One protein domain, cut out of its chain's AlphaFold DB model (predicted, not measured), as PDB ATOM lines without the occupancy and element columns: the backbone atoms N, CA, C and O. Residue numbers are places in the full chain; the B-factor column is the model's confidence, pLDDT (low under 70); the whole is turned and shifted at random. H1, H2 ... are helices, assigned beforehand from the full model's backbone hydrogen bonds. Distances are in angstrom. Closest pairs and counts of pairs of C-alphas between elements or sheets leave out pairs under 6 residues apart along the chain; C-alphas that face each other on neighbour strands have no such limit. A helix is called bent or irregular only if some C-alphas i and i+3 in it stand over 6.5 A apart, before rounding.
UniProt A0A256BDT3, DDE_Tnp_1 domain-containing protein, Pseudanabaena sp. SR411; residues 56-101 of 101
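What this domain is: This is residues 56 to 101 of the 101 residues of the protein "DDE_Tnp_1 domain-containing protein" of Pseudanabaena sp. SR411 (UniProt A0A256BDT3). One long helix, H1, runs out from a small head as an arm, and residues 56 to 71 of it stick out free. At its other end the long link folds round and leads to the short helix H2, which turns partly back towards the last part of H1 without packing on it. The printed part has 46 residues with two named helices, H1 then H2 along the chain, and no named strand; the class is all helix. The whole is extended, with a radius of gyration of the C-alphas of 14.6 A, and spans 47 by 16 by 13 A, the arm making the length.

Where its parts are: H1 covers residues 56 to 78, 32.6 A from first to last C-alpha. It begins at C-alpha 56, (250.328, 164.124, 252.645), and ends at C-alpha 78, (266.550, 159.779, 224.648). H2 covers residues 90 to 99, 14.3 A from first to last C-alpha, and ends at C-alpha 99, (277.998, 151.605, 229.871). Neither helix is bent.

How they stand to each other: H1 and H2 are apart, but only just, with their closest C-alphas 8.0 A from each other. The link between them has 11 residues, a long link; residues 82 to 84 in it are helical but bear no name. In H2 every O i to N i+4 pair is within hydrogen-bond range; in H1, 16 of 19 are.

The domain as a whole: The two C-alphas farthest apart are those of Tyr 56 and Arg 88, at 47.3 A. Without residues 56 to 71, which stand free, the body has 30 residues and spans 23 by 15 by 10 A. The printed part has no cut and ends at Leu 101, the chain's last residue. The mean pLDDT of the printed part is 82.2, and no printed residue is under 70.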
ATOM      1  N   TYR A  56     249.929 163.348 253.820       81.75
ATOM      2  CA  TYR A  56     250.328 164.124 252.645       81.75
ATOM      3  C   TYR A  56     251.833 164.029 252.327       81.75
ATOM      4  O   TYR A  56     252.240 163.898 251.171       81.75
ATOM      5  N   LYS A  57     252.691 164.076 253.351       83.12
ATOM      6  CA  LYS A  57     254.148 164.001 253.167       83.12
ATOM      7  C   LYS A  57     254.588 162.622 252.673       83.12
ATOM      8  O   LYS A  57     255.516 162.515 251.871       83.12
ATOM      9  N   GLN A  58     253.933 161.561 253.136       87.31
ATOM     10  CA  GLN A  58     254.238 160.197 252.707       87.31
ATOM     11  C   GLN A  58     253.821 159.979 251.253       87.31
ATOM     12  O   GLN A  58     254.659 159.578 250.444       87.31
ATOM     13  N   ILE A  59     252.584 160.318 250.887       87.00
ATOM     14  CA  ILE A  59     252.091 160.114 249.518       87.00
ATOM     15  C   ILE A  59     252.832 160.979 248.488       87.00
ATOM     16  O   ILE A  59     253.201 160.473 247.431       87.00
ATOM     17  N   THR A  60     253.165 162.236 248.803       82.81
ATOM     18  CA  THR A  60     254.028 163.069 247.939       82.81
ATOM     19  C   THR A  60     255.414 162.475 247.765       82.81
ATOM     20  O   THR A  60     255.955 162.471 246.661       82.81
ATOM     21  N   THR A  61     256.002 161.948 248.839       84.56
ATOM     22  CA  THR A  61     257.314 161.301 248.779       84.56
ATOM     23  C   THR A  61     257.265 160.049 247.907       84.56
ATOM     24  O   THR A  61     258.166 159.851 247.091       84.56
ATOM     25  N   ILE A  62     256.223 159.225 248.038       87.25
ATOM     26  CA  ILE A  62     256.005 158.041 247.193       87.25
ATOM     27  C   ILE A  62     255.826 158.463 245.735       87.25
ATOM     28  O   ILE A  62     256.513 157.934 244.862       87.25
ATOM     29  N   TYR A  63     254.980 159.459 245.471       84.81
ATOM     30  CA  TYR A  63     254.752 159.974 244.123       84.81
ATOM     31  C   TYR A  63     256.047 160.494 243.488       84.81
ATOM     32  O   TYR A  63     256.396 160.117 242.370       84.81
ATOM     33  N   ARG A  64     256.837 161.272 244.236       81.00
ATOM     34  CA  ARG A  64     258.136 161.783 243.777       81.00
ATOM     35  C   ARG A  64     259.157 160.667 243.549       81.00
ATOM     36  O   ARG A  64     259.963 160.755 242.629       81.00
ATOM     37  N   LYS A  65     259.134 159.601 244.357       85.81
ATOM     38  CA  LYS A  65     259.953 158.400 244.116       85.81
ATOM     39  C   LYS A  65     259.523 157.677 242.834       85.81
ATOM     40  O   LYS A  65     260.399 157.268 242.080       85.81
ATOM     41  N   ARG A  66     258.217 157.572 242.550       85.56
ATOM     42  CA  ARG A  66     257.684 156.978 241.306       85.56
ATOM     43  C   ARG A  66     258.139 157.755 240.071       85.56
ATOM     44  O   ARG A  66     258.512 157.140 239.079       85.56
ATOM     45  N   TRP A  67     258.177 159.086 240.154       81.69
ATOM     46  CA  TRP A  67     258.623 159.946 239.053       81.69
ATOM     47  C   TRP A  67     260.045 159.626 238.568       81.69
ATOM     48  O   TRP A  67     260.296 159.622 237.366       81.69
ATOM     49  N   LYS A  68     260.957 159.243 239.475       80.12
ATOM     50  CA  LYS A  68     262.323 158.835 239.097       80.12
ATOM     51  C   LYS A  68     262.356 157.667 238.104       80.12
ATOM     52  O   LYS A  68     263.290 157.566 237.317       80.12
ATOM     53  N   VAL A  69     261.342 156.798 238.116       82.94
ATOM     54  CA  VAL A  69     261.212 155.699 237.143       82.94
ATOM     55  C   VAL A  69     260.902 156.242 235.745       82.94
ATOM     56  O   VAL A  69     261.458 155.770 234.756       82.94
ATOM     57  N   GLU A  70     260.054 157.267 235.645       81.94
ATOM     58  CA  GLU A  70     259.749 157.922 234.369       81.94
ATOM     59  C   GLU A  70     260.962 158.702 233.837       81.94
ATOM     60  O   GLU A  70     261.257 158.630 232.642       81.94
ATOM     61  N   GLU A  71     261.725 159.368 234.710       82.38
ATOM     62  CA  GLU A  71     262.997 160.017 234.350       82.38
ATOM     63  C   GLU A  71     264.031 159.008 233.845       82.38
ATOM     64  O   GLU A  71     264.664 159.238 232.810       82.38
ATOM     65  N   TYR A  72     264.149 157.858 234.516       80.94
ATOM     66  CA  TYR A  72     264.990 156.748 234.077       80.94
ATOM     67  C   TYR A  72     264.577 156.254 232.684       80.94
ATOM     68  O   TYR A  72     265.404 156.212 231.773       80.94
ATOM     69  N   HIS A  73     263.286 155.976 232.461       82.25
ATOM     70  CA  HIS A  73     262.778 155.574 231.144       82.25
ATOM     71  C   HIS A  73     263.003 156.642 230.063       82.25
ATOM     72  O   HIS A  73     263.282 156.300 228.910       82.25
ATOM     73  N   LYS A  74     262.893 157.931 230.405       84.44
ATOM     74  CA  LYS A  74     263.166 159.035 229.477       84.44
ATOM     75  C   LYS A  74     264.646 159.088 229.101       84.44
ATOM     76  O   LYS A  74     264.945 159.173 227.910       84.44
ATOM     77  N   SER A  75     265.549 158.983 230.077       83.94
ATOM     78  CA  SER A  75     266.998 158.942 229.839       83.94
ATOM     79  C   SER A  75     267.384 157.739 228.977       83.94
ATOM     80  O   SER A  75     268.080 157.884 227.973       83.94
ATOM     81  N   LEU A  76     266.825 156.565 229.272       83.88
ATOM     82  CA  LEU A  76     267.050 155.342 228.503       83.88
ATOM     83  C   LEU A  76     266.637 155.502 227.024       83.88
ATOM     84  O   LEU A  76     267.346 155.092 226.104       83.88
ATOM     85  N   LYS A  77     265.490 156.136 226.764       81.88
ATOM     86  CA  LYS A  77     264.990 156.342 225.396       81.88
ATOM     87  C   LYS A  77     265.731 157.454 224.651       81.88
ATOM     88  O   LYS A  77     266.029 157.284 223.470       81.88
ATOM     89  N   GLN A  78     266.003 158.585 225.304       82.44
ATOM     90  CA  GLN A  78     266.550 159.779 224.648       82.44
ATOM     91  C   GLN A  78     268.082 159.844 224.668       82.44
ATOM     92  O   GLN A  78     268.675 160.134 223.630       82.44
ATOM     93  N   ASN A  79     268.715 159.541 225.804       82.56
ATOM     94  CA  ASN A  79     270.162 159.685 225.994       82.56
ATOM     95  C   ASN A  79     270.902 158.411 225.591       82.56
ATOM     96  O   ASN A  79     271.789 158.455 224.746       82.56
ATOM     97  N   VAL A  80     270.461 157.260 226.107       80.81
ATOM     98  CA  VAL A  80     271.032 155.948 225.744       80.81
ATOM     99  C   VAL A  80     270.603 155.524 224.333       80.81
ATOM    100  O   VAL A  80     271.161 154.596 223.757       80.81
ATOM    101  N   ARG A  81     269.620 156.214 223.732       80.69
ATOM    102  CA  ARG A  81     269.089 155.921 222.390       80.69
ATOM    103  C   ARG A  81     268.742 154.440 222.227       80.69
ATOM    104  O   ARG A  81     269.008 153.860 221.176       80.69
ATOM    105  N   LEU A  82     268.126 153.839 223.249       76.69
ATOM    106  CA  LEU A  82     267.818 152.404 223.295       76.69
ATOM    107  C   LEU A  82     267.176 151.900 221.990       76.69
ATOM    108  O   LEU A  82     267.595 150.894 221.426       76.69
ATOM    109  N   SER A  83     266.219 152.661 221.453       75.50
ATOM    110  CA  SER A  83     265.478 152.341 220.225       75.50
ATOM    111  C   SER A  83     266.290 152.447 218.929       75.50
ATOM    112  O   SER A  83     265.796 152.070 217.872       75.50
ATOM    113  N   LYS A  84     267.497 153.013 218.979       78.25
ATOM    114  CA  LYS A  84     268.375 153.258 217.825       78.25
ATOM    115  C   LYS A  84     269.756 152.623 218.001       78.25
ATOM    116  O   LYS A  84     270.687 153.029 217.307       78.25
ATOM    117  N   SER A  85     269.913 151.669 218.924       73.56
ATOM    118  CA  SER A  85     271.200 150.996 219.098       73.56
ATOM    119  C   SER A  85     271.602 150.293 217.791       73.56
ATOM    120  O   SER A  85     270.822 149.490 217.277       73.56
ATOM    121  N   PRO A  86     272.799 150.567 217.235       75.00
ATOM    122  CA  PRO A  86     273.263 149.938 215.998       75.00
ATOM    123  C   PRO A  86     273.723 148.486 216.210       75.00
ATOM    124  O   PRO A  86     274.036 147.779 215.252       75.00
ATOM    125  N   THR A  87     273.803 148.033 217.464       82.62
ATOM    126  CA  THR A  87     274.289 146.693 217.802       82.62
ATOM    127  C   THR A  87     273.208 145.642 217.528       82.62
ATOM    128  O   THR A  87     272.043 145.832 217.858       82.62
ATOM    129  N   ARG A  88     273.575 144.523 216.887       76.00
ATOM    130  CA  ARG A  88     272.642 143.448 216.476       76.00
ATOM    131  C   ARG A  88     272.589 142.250 217.428       76.00
ATOM    132  O   ARG A  88     271.687 141.430 217.308       76.00
ATOM    133  N   LYS A  89     273.565 142.125 218.333       88.75
ATOM    134  CA  LYS A  89     273.655 141.029 219.308       88.75
ATOM    135  C   LYS A  89     273.171 141.500 220.675       88.75
ATOM    136  O   LYS A  89     273.505 142.611 221.078       88.75
ATOM    137  N   ILE A  90     272.446 140.631 221.379       83.56
ATOM    138  CA  ILE A  90     271.853 140.918 222.695       83.56
ATOM    139  C   ILE A  90     272.937 141.334 223.698       83.56
ATOM    140  O   ILE A  90     272.800 142.376 224.329       83.56
ATOM    141  N   ASP A  91     274.055 140.607 223.757       87.56
ATOM    142  CA  ASP A  91     275.152 140.919 224.686       87.56
ATOM    143  C   ASP A  91     275.785 142.290 224.401       87.56
ATOM    144  O   ASP A  91     276.085 143.060 225.311       87.56
ATOM    145  N   SER A  92     275.945 142.642 223.122       84.75
ATOM    146  CA  SER A  92     276.482 143.947 222.720       84.75
ATOM    147  C   SER A  92     275.499 145.092 222.993       84.75
ATOM    148  O   SER A  92     275.933 146.173 223.391       84.75
ATOM    149  N   GLN A  93     274.192 144.862 222.826       81.94
ATOM    150  CA  GLN A  93     273.149 145.821 223.212       81.94
ATOM    151  C   GLN A  93     273.135 146.032 224.729       81.94
ATOM    152  O   GLN A  93     273.131 147.176 225.184       81.94
ATOM    153  N   ALA A  94     273.195 144.949 225.507       83.62
ATOM    154  CA  ALA A  94     273.212 144.994 226.966       83.62
ATOM    155  C   ALA A  94     274.438 145.751 227.499       83.62
ATOM    156  O   ALA A  94     274.288 146.648 228.327       83.62
ATOM    157  N   ASN A  95     275.629 145.472 226.963       85.31
ATOM    158  CA  ASN A  95     276.855 146.182 227.337       85.31
ATOM    159  C   ASN A  95     276.794 147.676 226.988       85.31
ATOM    160  O   ASN A  95     277.208 148.509 227.789       85.31
ATOM    161  N   HIS A  96     276.241 148.032 225.824       81.75
ATOM    162  CA  HIS A  96     276.027 149.429 225.443       81.75
ATOM    163  C   HIS A  96     275.088 150.150 226.422       81.75
ATOM    164  O   HIS A  96     275.365 151.284 226.810       81.75
ATOM    165  N   PHE A  97     274.000 149.504 226.851       81.38
ATOM    166  CA  PHE A  97     273.077 150.092 227.825       81.38
ATOM    167  C   PHE A  97     273.720 150.252 229.198       81.38
ATOM    168  O   PHE A  97     273.592 151.320 229.787       81.38
ATOM    169  N   PHE A  98     274.438 149.233 229.673       82.50
ATOM    170  CA  PHE A  98     275.134 149.280 230.957       82.50
ATOM    171  C   PHE A  98     276.187 150.394 231.005       82.50
ATOM    172  O   PHE A  98     276.272 151.105 231.995       82.50
ATOM    173  N   ALA A  99     276.953 150.583 229.928       85.19
ATOM    174  CA  ALA A  99     277.998 151.605 229.871       85.19
ATOM    175  C   ALA A  99     277.476 153.043 229.677       85.19
ATOM    176  O   ALA A  99     278.233 153.990 229.870       85.19
ATOM    177  N   SER A 100     276.220 153.215 229.250       79.12
ATOM    178  CA  SER A 100     275.642 154.528 228.909       79.12
ATOM    179  C   SER A 100     274.699 155.090 229.984       79.12
ATOM    180  O   SER A 100     274.095 156.144 229.772       79.12
ATOM    181  N   LEU A 101     274.529 154.363 231.088       73.00
ATOM    182  CA  LEU A 101     273.665 154.682 232.226       73.00
ATOM    183  C   LEU A 101     274.482 155.228 233.397       73.00
ATOM    184  O   LEU A 101     273.972 156.173 234.039       73.00
TER     185      LEU A 101